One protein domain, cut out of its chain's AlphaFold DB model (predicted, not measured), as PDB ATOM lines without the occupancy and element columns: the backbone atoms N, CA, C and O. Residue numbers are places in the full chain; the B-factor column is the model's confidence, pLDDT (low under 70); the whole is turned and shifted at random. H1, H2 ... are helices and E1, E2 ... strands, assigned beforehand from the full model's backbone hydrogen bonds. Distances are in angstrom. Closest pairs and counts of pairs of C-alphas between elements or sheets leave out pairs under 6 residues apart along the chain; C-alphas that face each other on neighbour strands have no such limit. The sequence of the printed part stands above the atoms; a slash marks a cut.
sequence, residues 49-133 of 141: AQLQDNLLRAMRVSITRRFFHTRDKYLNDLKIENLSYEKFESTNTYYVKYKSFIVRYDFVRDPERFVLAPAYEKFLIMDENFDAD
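What this domain is: This is residues 49 to 133 of the 141 residues of an uncharacterized protein of Spirochaetaceae bacterium (UniProt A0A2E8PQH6). A twisted sheet of four strands is covered on one face by a single long helix, H1, which crosses the strands, while the other face is bare of named helices; the two make two layers, helices on one face of a sheet. Two very short helices lie off the sheet: H2 at one end of H1, and H3 at the end of the printed part, far from both layers. The printed part has 85 residues, with three named helices and four named strands in the order H1 H2 E1 E2 E3 E4 H3; the sheet runs E1, E2, E3, E4, antiparallel throughout, and the class is mixed, helices and strands. It is compact, with a radius of gyration of the C-alphas of 12.8 A and spans of 35 by 29 by 22 A.

How they stand to each other: The strands E1, residues 84 to 88, E2, residues 93 to 98, E3, residues 101 to 106, and E4, residues 120 to 125, form a meander, each strand the antiparallel neighbour of the one before, and each successive pair is a hairpin. E1 and E4 are edge strands. The sheet is twisted, its C-alphas lying up to 4.4 A off the best plane. Within hydrogen-bond range are N 86 and O 95, 3.0 A, between E1 and E2; N 96 and O 103, 2.8 A, between E2 and E3; and N 104 and O 122, 2.9 A, between E3 and E4. H1, residues 49 to 66, is on the sheet at a height of 9.7 A. It lies over E2 and, only just, over E3 with 3 C-alphas, and runs across the strands, at 64 degrees to E2 on the local plane. The closest C-alphas of H1 and E2 are those of Leu 55 and Val 96, 7.6 A apart. H2, residues 72 to 75, only just touches H1, with 3 pairs of C-alphas within 8 A; the closest are those of Arg 60 and Leu 75, 6.8 A. H3, residues 130 to 133, is apart from H1. In H1 every O i to N i+4 pair is within hydrogen-bond range; H2 and H3 are too short for such a pair.

Where its parts are: E2 is 16.4 A long, E3 16.3 A, E4 16.9 A and E1 13.5 A. H1 begins at C-alpha 49 (-30.007, 31.197, -30.469) and is 25.7 A long. H2 is 4.9 A and H3 5.3 A long. E4 ends at C-alpha 125 (-3.987, 29.708, -27.843), and H3 at C-alpha 133 (-0.345, 18.990, -18.196).

The domain as a whole: The C-alphas farthest apart are those of Phe 114 and Asp 133, 38.5 A. The printed part has no cut. The link from E3 to E4, residues 107 to 119, is long. The mean pLDDT of the printed part is 93.4; residues 131 to 133 are under 70.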
ATOM      1  N   ALA A  49     -30.435  31.117 -29.071       96.31
ATOM      2  CA  ALA A  49     -30.007  31.197 -30.469       96.31
ATOM      3  C   ALA A  49     -29.309  32.535 -30.787       96.31
ATOM      4  O   ALA A  49     -28.265  32.559 -31.438       96.31
ATOM      5  N   GLN A  50     -29.836  33.652 -30.275       96.31
ATOM      6  CA  GLN A  50     -29.232  34.974 -30.448       96.31
ATOM      7  C   GLN A  50     -27.847  35.073 -29.790       96.31
ATOM      8  O   GLN A  50     -26.919  35.638 -30.383       96.31
ATOM      9  N   LEU A  51     -27.688  34.517 -28.587       97.31
ATOM     10  CA  LEU A  51     -26.390  34.420 -27.922       97.31
ATOM     11  C   LEU A  51     -25.410  33.601 -28.760       97.31
ATOM     12  O   LEU A  51     -24.305  34.062 -29.039       97.31
ATOM     13  N   GLN A  52     -25.821  32.409 -29.184       98.06
ATOM     14  CA  GLN A  52     -25.007  31.507 -29.991       98.06
ATOM     15  C   GLN A  52     -24.526  32.176 -31.286       98.06
ATOM     16  O   GLN A  52     -23.337  32.113 -31.609       98.06
ATOM     17  N   ASP A  53     -25.405  32.907 -31.971       98.19
ATOM     18  CA  ASP A  53     -25.061  33.681 -33.165       98.19
ATOM     19  C   ASP A  53     -24.034  34.782 -32.875       98.19
ATOM     20  O   ASP A  53     -23.094  34.993 -33.656       98.19
ATOM     21  N   ASN A  54     -24.181  35.488 -31.752       98.19
ATOM     22  CA  ASN A  54     -23.229  36.513 -31.333       98.19
ATOM     23  C   ASN A  54     -21.856  35.913 -31.007       98.19
ATOM     24  O   ASN A  54     -20.841  36.433 -31.477       98.19
ATOM     25  N   LEU A  55     -21.802  34.799 -30.269       98.31
ATOM     26  CA  LEU A  55     -20.551  34.109 -29.934       98.31
ATOM     27  C   LEU A  55     -19.861  33.547 -31.185       98.31
ATOM     28  O   LEU A  55     -18.650  33.710 -31.356       98.31
ATOM     29  N   LEU A  56     -20.625  32.950 -32.102       98.31
ATOM     30  CA  LEU A  56     -20.111  32.431 -33.367       98.31
ATOM     31  C   LEU A  56     -19.528  33.549 -34.239       98.31
ATOM     32  O   LEU A  56     -18.433  33.412 -34.799       98.31
ATOM     33  N   ARG A  57     -20.233  34.681 -34.333       97.94
ATOM     34  CA  ARG A  57     -19.767  35.872 -35.053       97.94
ATOM     35  C   ARG A  57     -18.510  36.453 -34.411       97.94
ATOM     36  O   ARG A  57     -17.561  36.760 -35.133       97.94
ATOM     37  N   ALA A  58     -18.475  36.553 -33.084       98.19
ATOM     38  CA  ALA A  58     -17.312  37.017 -32.335       98.19
ATOM     39  C   ALA A  58     -16.083  36.135 -32.602       98.19
ATOM     40  O   ALA A  58     -15.021  36.650 -32.958       98.19
ATOM     41  N   MET A  59     -16.235  34.807 -32.549       98.38
ATOM     42  CA  MET A  59     -15.157  33.863 -32.863       98.38
ATOM     43  C   MET A  59     -14.676  33.988 -34.308       98.38
ATOM     44  O   MET A  59     -13.472  34.056 -34.559       98.38
ATOM     45  N   ARG A  60     -15.603  34.103 -35.263       97.81
ATOM     46  CA  ARG A  60     -15.270  34.285 -36.682       97.81
ATOM     47  C   ARG A  60     -14.430  35.539 -36.906       97.81
ATOM     48  O   ARG A  60     -13.424  35.478 -37.613       97.81
ATOM     49  N   VAL A  61     -14.821  36.659 -36.299       97.19
ATOM     50  CA  VAL A  61     -14.087  37.932 -36.383       97.19
ATOM     51  C   VAL A  61     -12.710  37.808 -35.732       97.19
ATOM     52  O   VAL A  61     -11.714  38.194 -36.346       97.19
ATOM     53  N   SER A  62     -12.635  37.210 -34.544       97.50
ATOM     54  CA  SER A  62     -11.386  37.023 -33.797       97.50
ATOM     55  C   SER A  62     -10.364  36.205 -34.589       97.50
ATOM     56  O   SER A  62      -9.224  36.639 -34.779       97.50
ATOM     57  N   ILE A  63     -10.796  35.067 -35.147       97.31
ATOM     58  CA  ILE A  63      -9.977  34.214 -36.016       97.31
ATOM     59  C   ILE A  63      -9.552  34.972 -37.273       97.31
ATOM     60  O   ILE A  63      -8.376  34.962 -37.629       97.31
ATOM     61  N   THR A  64     -10.487  35.659 -37.934       96.81
ATOM     62  CA  THR A  64     -10.207  36.399 -39.175       96.81
ATOM     63  C   THR A  64      -9.164  37.493 -38.957       96.81
ATOM     64  O   THR A  64      -8.283  37.664 -39.796       96.81
ATOM     65  N   ARG A  65      -9.234  38.216 -37.834       95.50
ATOM     66  CA  ARG A  65      -8.277  39.275 -37.493       95.50
ATOM     67  C   ARG A  65      -6.902  38.707 -37.144       95.50
ATOM     68  O   ARG A  65      -5.894  39.245 -37.587       95.50
ATOM     69  N   ARG A  66      -6.853  37.645 -36.335       95.00
ATOM     70  CA  ARG A  66      -5.596  37.108 -35.791       95.00
ATOM     71  C   ARG A  66      -4.845  36.218 -36.782       95.00
ATOM     72  O   ARG A  66      -3.622  36.263 -36.828       95.00
ATOM     73  N   PHE A  67      -5.567  35.451 -37.596       95.19
ATOM     74  CA  PHE A  67      -5.011  34.504 -38.563       95.19
ATOM     75  C   PHE A  67      -5.328  34.921 -39.999       95.19
ATOM     76  O   PHE A  67      -5.665  34.083 -40.822       95.19
ATOM     77  N   PHE A  68      -5.243  36.211 -40.322       93.88
ATOM     78  CA  PHE A  68      -5.715  36.765 -41.598       93.88
ATOM     79  C   PHE A  68      -5.318  35.954 -42.848       93.88
ATOM     80  O   PHE A  68      -6.165  35.720 -43.711       93.88
ATOM     81  N   HIS A  69      -4.068  35.480 -42.915       94.56
ATOM     82  CA  HIS A  69      -3.532  34.705 -44.044       94.56
ATOM     83  C   HIS A  69      -3.894  33.214 -44.037       94.56
ATOM     84  O   HIS A  69      -3.844  32.573 -45.081       94.56
ATOM     85  N   THR A  70      -4.234  32.647 -42.880       93.94
ATOM     86  CA  THR A  70      -4.482  31.205 -42.699       93.94
ATOM     87  C   THR A  70      -5.859  30.914 -42.105       93.94
ATOM     88  O   THR A  70      -6.135  29.787 -41.699       93.94
ATOM     89  N   ARG A  71      -6.748  31.915 -42.067       94.25
ATOM     90  CA  ARG A  71      -8.056  31.862 -41.402       94.25
ATOM     91  C   ARG A  71      -8.906  30.693 -41.877       94.25
ATOM     92  O   ARG A  71      -9.585  30.085 -41.060       94.25
ATOM     93  N   ASP A  72      -8.823  30.330 -43.154       94.38
ATOM     94  CA  ASP A  72      -9.648  29.274 -43.746       94.38
ATOM     95  C   ASP A  72      -9.380  27.907 -43.092       94.38
ATOM     96  O   ASP A  72     -10.307  27.119 -42.917       94.38
ATOM     97  N   LYS A  73      -8.157  27.671 -42.583       93.25
ATOM     98  CA  LYS A  73      -7.810  26.485 -41.773       93.25
ATOM     99  C   LYS A  73      -8.697  26.343 -40.529       93.25
ATOM    100  O   LYS A  73      -8.935  25.236 -40.048       93.25
ATOM    101  N   TYR A  74      -9.155  27.467 -39.988       93.56
ATOM    102  CA  TYR A  74      -9.918  27.536 -38.748       93.56
ATOM    103  C   TYR A  74     -11.398  27.847 -38.985       93.56
ATOM    104  O   TYR A  74     -12.220  27.489 -38.158       93.56
ATOM    105  N   LEU A  75     -11.762  28.503 -40.089       95.06
ATOM    106  CA  LEU A  75     -13.142  28.925 -40.343       95.06
ATOM    107  C   LEU A  75     -14.029  27.833 -40.957       95.06
ATOM    108  O   LEU A  75     -15.247  27.916 -40.809       95.06
ATOM    109  N   ASN A  76     -13.452  26.826 -41.618       93.19
ATOM    110  CA  ASN A  76     -14.223  25.784 -42.311       93.19
ATOM    111  C   ASN A  76     -15.115  24.964 -41.363       93.19
ATOM    112  O   ASN A  76     -16.265  24.674 -41.692       93.19
ATOM    113  N   ASP A  77     -14.617  24.667 -40.162       93.00
ATOM    114  CA  ASP A  77     -15.360  23.915 -39.145       93.00
ATOM    115  C   ASP A  77     -15.986  24.836 -38.092       93.00
ATOM    116  O   ASP A  77     -16.377  24.379 -37.017       93.00
ATOM    117  N   LEU A  78     -16.001  26.154 -38.318       96.94
ATOM    118  CA  LEU A  78     -16.514  27.096 -37.332       96.94
ATOM    119  C   LEU A  78     -18.042  27.123 -37.389       96.94
ATOM    120  O   LEU A  78     -18.641  27.816 -38.218       96.94
ATOM    121  N   LYS A  79     -18.651  26.373 -36.474       97.50
ATOM    122  CA  LYS A  79     -20.095  26.270 -36.265       97.50
ATOM    123  C   LYS A  79     -20.393  26.200 -34.773       97.50
ATOM    124  O   LYS A  79     -19.486  25.919 -33.989       97.50
ATOM    125  N   ILE A  80     -21.643  26.454 -34.393       96.94
ATOM    126  CA  ILE A  80     -22.021  26.510 -32.982       96.94
ATOM    127  C   ILE A  80     -21.820  25.172 -32.268       96.94
ATOM    128  O   ILE A  80     -21.388  25.159 -31.124       96.94
ATOM    129  N   GLU A  81     -22.018  24.052 -32.965       96.81
ATOM    130  CA  GLU A  81     -21.881  22.703 -32.401       96.81
ATOM    131  C   GLU A  81     -20.435  22.380 -31.997       96.81
ATOM    132  O   GLU A  81     -20.195  21.477 -31.202       96.81
ATOM    133  N   ASN A  82     -19.472  23.132 -32.535       96.81
ATOM    134  CA  ASN A  82     -18.050  22.991 -32.239       96.81
ATOM    135  C   ASN A  82     -17.554  24.036 -31.227       96.81
ATOM    136  O   ASN A  82     -16.353  24.090 -30.952       96.81
ATOM    137  N   LEU A  83     -18.441  24.891 -30.709       97.38
ATOM    138  CA  LEU A  83     -18.135  25.835 -29.643       97.38
ATOM    139  C   LEU A  83     -18.582  25.254 -28.306       97.38
ATOM    140  O   LEU A  83     -19.694  24.756 -28.162       97.38
ATOM    141  N   SER A  84     -17.731  25.387 -27.299       97.19
ATOM    142  CA  SER A  84     -18.140  25.246 -25.901       97.19
ATOM    143  C   SER A  84     -18.039  26.613 -25.256       97.19
ATOM    144  O   SER A  84     -17.067  27.329 -25.498       97.19
ATOM    145  N   TYR A  85     -19.033  27.008 -24.471       97.50
ATOM    146  CA  TYR A  85     -19.008  28.308 -23.820       97.50
ATOM    147  C   TYR A  85     -19.652  28.274 -22.446       97.50
ATOM    148  O   TYR A  85     -20.564  27.493 -22.184       97.50
ATOM    149  N   GLU A  86     -19.188  29.172 -21.592       96.44
ATOM    150  CA  GLU A  86     -19.746  29.411 -20.269       96.44
ATOM    151  C   GLU A  86     -19.809  30.912 -19.992       96.44
ATOM    152  O   GLU A  86     -19.034  31.707 -20.535       96.44
ATOM    153  N   LYS A  87     -20.762  31.304 -19.151       95.38
ATOM    154  CA  LYS A  87     -20.941  32.687 -18.716       95.38
ATOM    155  C   LYS A  87     -20.214  32.888 -17.395       95.38
ATOM    156  O   LYS A  87     -20.414  32.113 -16.465       95.38
ATOM    157  N   PHE A  88     -19.428  33.954 -17.288       91.12
ATOM    158  CA  PHE A  88     -18.900  34.374 -15.995       91.12
ATOM    159  C   PHE A  88     -20.014  35.017 -15.172       91.12
ATOM    160  O   PHE A  88     -20.726  35.901 -15.664       91.12
ATOM    161  N   GLU A  89     -20.146  34.584 -13.923       84.38
ATOM    162  CA  GLU A  89     -21.254  34.952 -13.047       84.38
ATOM    163  C   GLU A  89     -21.547  36.459 -13.035       84.38
ATOM    164  O   GLU A  89     -20.649  37.301 -12.988       84.38
ATOM    165  N   SER A  90     -22.839  36.798 -13.064       74.94
ATOM    166  CA  SER A  90     -23.369  38.162 -12.900       74.94
ATOM    167  C   SER A  90     -22.861  39.225 -13.892       74.94
ATOM    168  O   SER A  90     -23.094  40.415 -13.686       74.94
ATOM    169  N   THR A  91     -22.209  38.829 -14.991       87.75
ATOM    170  CA  THR A  91     -21.715  39.752 -16.029       87.75
ATOM    171  C   THR A  91     -22.139  39.315 -17.433       87.75
ATOM    172  O   THR A  91     -22.589  38.193 -17.642       87.75
ATOM    173  N   ASN A  92     -21.968  40.193 -18.428       95.56
ATOM    174  CA  ASN A  92     -22.111  39.847 -19.850       95.56
ATOM    175  C   ASN A  92     -20.778  39.343 -20.434       95.56
ATOM    176  O   ASN A  92     -20.397  39.708 -21.547       95.56
ATOM    177  N   THR A  93     -20.049  38.553 -19.648       97.25
ATOM    178  CA  THR A  93     -18.747  37.994 -20.014       97.25
ATOM    179  C   THR A  93     -18.903  36.515 -20.316       97.25
ATOM    180  O   THR A  93     -19.467  35.778 -19.509       97.25
ATOM    181  N   TYR A  94     -18.376  36.083 -21.455       97.94
ATOM    182  CA  TYR A  94     -18.445  34.697 -21.901       97.94
ATOM    183  C   TYR A  94     -17.047  34.181 -22.219       97.94
ATOM    184  O   TYR A  94     -16.273  34.848 -22.910       97.94
ATOM    185  N   TYR A  95     -16.734  32.983 -21.735       97.88
ATOM    186  CA  TYR A  95     -15.556  32.229 -22.144       97.88
ATOM    187  C   TYR A  95     -15.978  31.243 -23.221       97.88
ATOM    188  O   TYR A  95     -16.930  30.495 -23.034       97.88
ATOM    189  N   VAL A  96     -15.295  31.264 -24.362       98.12
ATOM    190  CA  VAL A  96     -15.626  30.448 -25.531       98.12
ATOM    191  C   VAL A  96     -14.400  29.654 -25.952       98.12
ATOM    192  O   VAL A  96     -13.363  30.232 -26.285       98.12
ATOM    193  N   LYS A  97     -14.531  28.331 -25.966       97.44
ATOM    194  CA  LYS A  97     -13.528  27.380 -26.442       97.44
ATOM    195  C   LYS A  97     -13.862  26.926 -27.864       97.44
ATOM    196  O   LYS A  97     -15.006  26.594 -28.169       97.44
ATOM    197  N   TYR A  98     -12.849  26.915 -28.729       96.81
ATOM    198  CA  TYR A  98     -12.922  26.398 -30.096       96.81
ATOM    199  C   TYR A  98     -11.572  25.826 -30.522       96.81
ATOM    200  O   TYR A  98     -10.595  26.571 -30.612       96.81
ATOM    201  N   LYS A  99     -11.502  24.524 -30.829       92.69
ATOM    202  CA  LYS A  99     -10.229  23.827 -31.100       92.69
ATOM    203  C   LYS A  99      -9.204  24.136 -29.987       92.69
ATOM    204  O   LYS A  99      -9.526  23.996 -28.811       92.69
ATOM    205  N   SER A 100      -8.009  24.603 -30.350       92.69
ATOM    206  CA  SER A 100      -6.953  25.031 -29.428       92.69
ATOM    207  C   SER A 100      -7.087  26.488 -28.963       92.69
ATOM    208  O   SER A 100      -6.115  27.081 -28.510       92.69
ATOM    209  N   PHE A 101      -8.266  27.107 -29.060       95.25
ATOM    210  CA  PHE A 101      -8.480  28.497 -28.650       95.25
ATOM    211  C   PHE A 101      -9.414  28.591 -27.453       95.25
ATOM    212  O   PHE A 101     -10.443  27.919 -27.415       95.25
ATOM    213  N   ILE A 102      -9.085  29.485 -26.521       96.44
ATOM    214  CA  ILE A 102      -9.991  29.943 -25.466       96.44
ATOM    215  C   ILE A 102     -10.036  31.461 -25.537       96.44
ATOM    216  O   ILE A 102      -9.001  32.130 -25.516       96.44
ATOM    217  N   VAL A 103     -11.239  32.013 -25.634       97.81
ATOM    218  CA  VAL A 103     -11.440  33.446 -25.803       97.81
ATOM    219  C   VAL A 103     -12.424  33.949 -24.771       97.81
ATOM    220  O   VAL A 103     -13.519  33.415 -24.639       97.81
ATOM    221  N   ARG A 104     -12.039  35.001 -24.052       97.75
ATOM    222  CA  ARG A 104     -12.955  35.768 -23.211       97.75
ATOM    223  C   ARG A 104     -13.537  36.915 -24.026       97.75
ATOM    224  O   ARG A 104     -12.768  37.719 -24.555       97.75
ATOM    225  N   TYR A 105     -14.859  37.001 -24.073       98.31
ATOM    226  CA  TYR A 105     -15.619  38.078 -24.694       98.31
ATOM    227  C   TYR A 105     -16.410  38.853 -23.648       98.31
ATOM    228  O   TYR A 105     -17.222  38.260 -22.940       98.31
ATOM    229  N   ASP A 106     -16.236  40.173 -23.618       97.62
ATOM    230  CA  ASP A 106     -17.006  41.054 -22.741       97.62
ATOM    231  C   ASP A 106     -17.962  41.900 -23.595       97.62
ATOM    232  O   ASP A 106     -17.535  42.695 -24.444       97.62
ATOM    233  N   PHE A 107     -19.266  41.744 -23.373       97.25
ATOM    234  CA  PHE A 107     -20.301  42.509 -24.065       97.25
ATOM    235  C   PHE A 107     -20.782  43.687 -23.211       97.25
ATOM    236  O   PHE A 107     -20.974  43.584 -22.002       97.25
ATOM    237  N   VAL A 108     -21.036  44.827 -23.854       94.88
ATOM    238  CA  VAL A 108     -21.535  46.045 -23.177       94.88
ATOM    239  C   VAL A 108     -22.988  45.934 -22.712       94.88
ATOM    240  O   VAL A 108     -23.426  46.668 -21.827       94.88
ATOM    241  N   ARG A 109     -23.753  45.030 -23.323       94.00
ATOM    242  CA  ARG A 109     -25.173  44.766 -23.073       94.00
ATOM    243  C   ARG A 109     -25.422  43.266 -23.192       94.00
ATOM    244  O   ARG A 109     -24.526  42.535 -23.598       94.00
ATOM    245  N   ASP A 110     -26.625  42.846 -22.819       94.06
ATOM    246  CA  ASP A 110     -27.036  41.445 -22.825       94.06
ATOM    247  C   ASP A 110     -26.979  40.847 -24.250       94.06
ATOM    248  O   ASP A 110     -27.799  41.218 -25.102       94.06
ATOM    249  N   PRO A 111     -26.022  39.946 -24.538       95.62
ATOM    250  CA  PRO A 111     -25.863  39.363 -25.865       95.62
ATOM    251  C   PRO A 111     -26.942  38.327 -26.204       95.62
ATOM    252  O   PRO A 111     -26.995  37.882 -27.345       95.62
ATOM    253  N   GLU A 112     -27.810  37.947 -25.266       95.31
ATOM    254  CA  GLU A 112     -28.979  37.105 -25.555       95.31
ATOM    255  C   GLU A 112     -30.113  37.914 -26.204       95.31
ATOM    256  O   GLU A 112     -30.953  37.373 -26.916       95.31
ATOM    257  N   ARG A 113     -30.146  39.234 -25.983       94.44
ATOM    258  CA  ARG A 113     -31.223  40.111 -26.474       94.44
ATOM    259  C   ARG A 113     -30.831  40.960 -27.666       94.44
ATOM    260  O   ARG A 113     -31.679  41.294 -28.490       94.44
ATOM    261  N   PHE A 114     -29.568  41.352 -27.734       95.06
ATOM    262  CA  PHE A 114     -29.083  42.305 -28.720       95.06
ATOM    263  C   PHE A 114     -28.082  41.650 -29.660       95.06
ATOM    264  O   PHE A 114     -27.212  40.903 -29.227       95.06
ATOM    265  N   VAL A 115     -28.140  42.003 -30.944       95.19
ATOM    266  CA  VAL A 115     -27.101  41.637 -31.915       95.19
ATOM    267  C   VAL A 115     -25.880  42.517 -31.665       95.19
ATOM    268  O   VAL A 115     -25.923  43.719 -31.928       95.19
ATOM    269  N   LEU A 116     -24.797  41.943 -31.139       93.19
ATOM    270  CA  LEU A 116     -23.642  42.704 -30.658       93.19
ATOM    271  C   LEU A 116     -22.323  42.020 -31.004       93.19
ATOM    272  O   LEU A 116     -22.207  40.797 -31.009       93.19
ATOM    273  N   ALA A 117     -21.301  42.843 -31.220       94.75
ATOM    274  CA  ALA A 117     -19.916  42.413 -31.119       94.75
ATOM    275  C   ALA A 117     -19.412  42.662 -29.685       94.75
ATOM    276  O   ALA A 117     -19.858  43.619 -29.040       94.75
ATOM    277  N   PRO A 118     -18.482  41.839 -29.178       97.25
ATOM    278  CA  PRO A 118     -17.852  42.093 -27.891       97.25
ATOM    279  C   PRO A 118     -17.056  43.399 -27.939       97.25
ATOM    280  O   PRO A 118     -16.409  43.713 -28.939       97.25
ATOM    281  N   ALA A 119     -17.095  44.160 -26.847       96.31
ATOM    282  CA  ALA A 119     -16.308  45.383 -26.716       96.31
ATOM    283  C   ALA A 119     -14.860  45.087 -26.317       96.31
ATOM    284  O   ALA A 119     -13.953  45.830 -26.688       96.31
ATOM    285  N   TYR A 120     -14.645  43.994 -25.584       96.62
ATOM    286  CA  TYR A 120     -13.320  43.515 -25.222       96.62
ATOM    287  C   TYR A 120     -13.171  42.023 -25.518       96.62
ATOM    288  O   TYR A 120     -14.119  41.244 -25.406       96.62
ATOM    289  N   GLU A 121     -11.956  41.642 -25.902       96.50
ATOM    290  CA  GLU A 121     -11.579  40.281 -26.254       96.50
ATOM    291  C   GLU A 121     -10.196  39.964 -25.682       96.50
ATOM    292  O   GLU A 121      -9.228  40.688 -25.931       96.50
ATOM    293  N   LYS A 122     -10.081  38.829 -24.990       97.44
ATOM    294  CA  LYS A 122      -8.789  38.215 -24.661       97.44
ATOM    295  C   LYS A 122      -8.706  36.839 -25.309       97.44
ATOM    296  O   LYS A 122      -9.381  35.914 -24.870       97.44
ATOM    297  N   PHE A 123      -7.869  36.722 -26.336       97.25
ATOM    298  CA  PHE A 123      -7.697  35.506 -27.133       97.25
ATOM    299  C   PHE A 123      -6.450  34.738 -26.697       97.25
ATOM    300  O   PHE A 123      -5.341  35.272 -26.787       97.25
ATOM    301  N   LEU A 124      -6.628  33.489 -26.277       95.88
ATOM    302  CA  LEU A 124      -5.561  32.581 -25.873       95.88
ATOM    303  C   LEU A 124      -5.491  31.386 -26.825       95.88
ATOM    304  O   LEU A 124      -6.513  30.909 -27.321       95.88
ATOM    305  N   ILE A 125      -4.271  30.919 -27.074       93.81
ATOM    306  CA  ILE A 125      -3.987  29.708 -27.843       93.81
ATOM    307  C   ILE A 125      -3.421  28.701 -26.847       93.81
ATOM    308  O   ILE A 125      -2.396  28.976 -26.228       93.81
ATOM    309  N   MET A 126      -4.120  27.586 -26.671       88.75
ATOM    310  CA  MET A 126      -3.636  26.425 -25.933       88.75
ATOM    311  C   MET A 126      -2.524  25.776 -26.752       88.75
ATOM    312  O   MET A 126      -2.660  25.614 -27.970       88.75
ATOM    313  N   ASP A 127      -1.418  25.446 -26.095       83.69
ATOM    314  CA  ASP A 127      -0.391  24.613 -26.705       83.69
ATOM    315  C   ASP A 127      -0.878  23.155 -26.832       83.69
ATOM    316  O   ASP A 127      -1.935  22.781 -26.321       83.69
ATOM    317  N   GLU A 128      -0.133  22.337 -27.576       71.62
ATOM    318  CA  GLU A 128      -0.504  20.941 -27.847       71.62
ATOM    319  C   GLU A 128      -0.421  20.038 -26.603       71.62
ATOM    320  O   GLU A 128      -1.037  18.974 -26.589       71.62
ATOM    321  N   ASN A 129       0.293  20.466 -25.557       71.06
ATOM    322  CA  ASN A 129       0.508  19.703 -24.325       71.06
ATOM    323  C   ASN A 129      -0.405  20.159 -23.174       71.06
ATOM    324  O   ASN A 129      -0.466  19.494 -22.145       71.06
ATOM    325  N   PHE A 130      -1.159  21.244 -23.358       72.06
ATOM    326  CA  PHE A 130      -1.967  21.887 -22.326       72.06
ATOM    327  C   PHE A 130      -2.960  20.919 -21.680       72.06
ATOM    328  O   PHE A 130      -3.097  20.881 -20.460       72.06
ATOM    329  N   ASP A 131      -3.632  20.098 -22.490       65.06
ATOM    330  CA  ASP A 131      -4.582  19.113 -21.973       65.06
ATOM    331  C   ASP A 131      -3.869  17.978 -21.208       65.06
ATOM    332  O   ASP A 131      -4.456  17.422 -20.286       65.06
ATOM    333  N   ALA A 132      -2.620  17.636 -21.545       62.91
ATOM    334  CA  ALA A 132      -1.851  16.608 -20.837       62.91
ATOM    335  C   ALA A 132      -1.325  17.112 -19.481       62.91
ATOM    336  O   ALA A 132      -1.350  16.372 -18.501       62.91
ATOM    337  N   ASP A 133      -0.924  18.382 -19.403       64.88
ATOM    338  CA  ASP A 133      -0.345  18.990 -18.196       64.88
ATOM    339  C   ASP A 133      -1.399  19.396 -17.141       64.88
ATOM    340  O   ASP A 133      -1.060  19.729 -15.999       64.88
TER     341      ASP A 133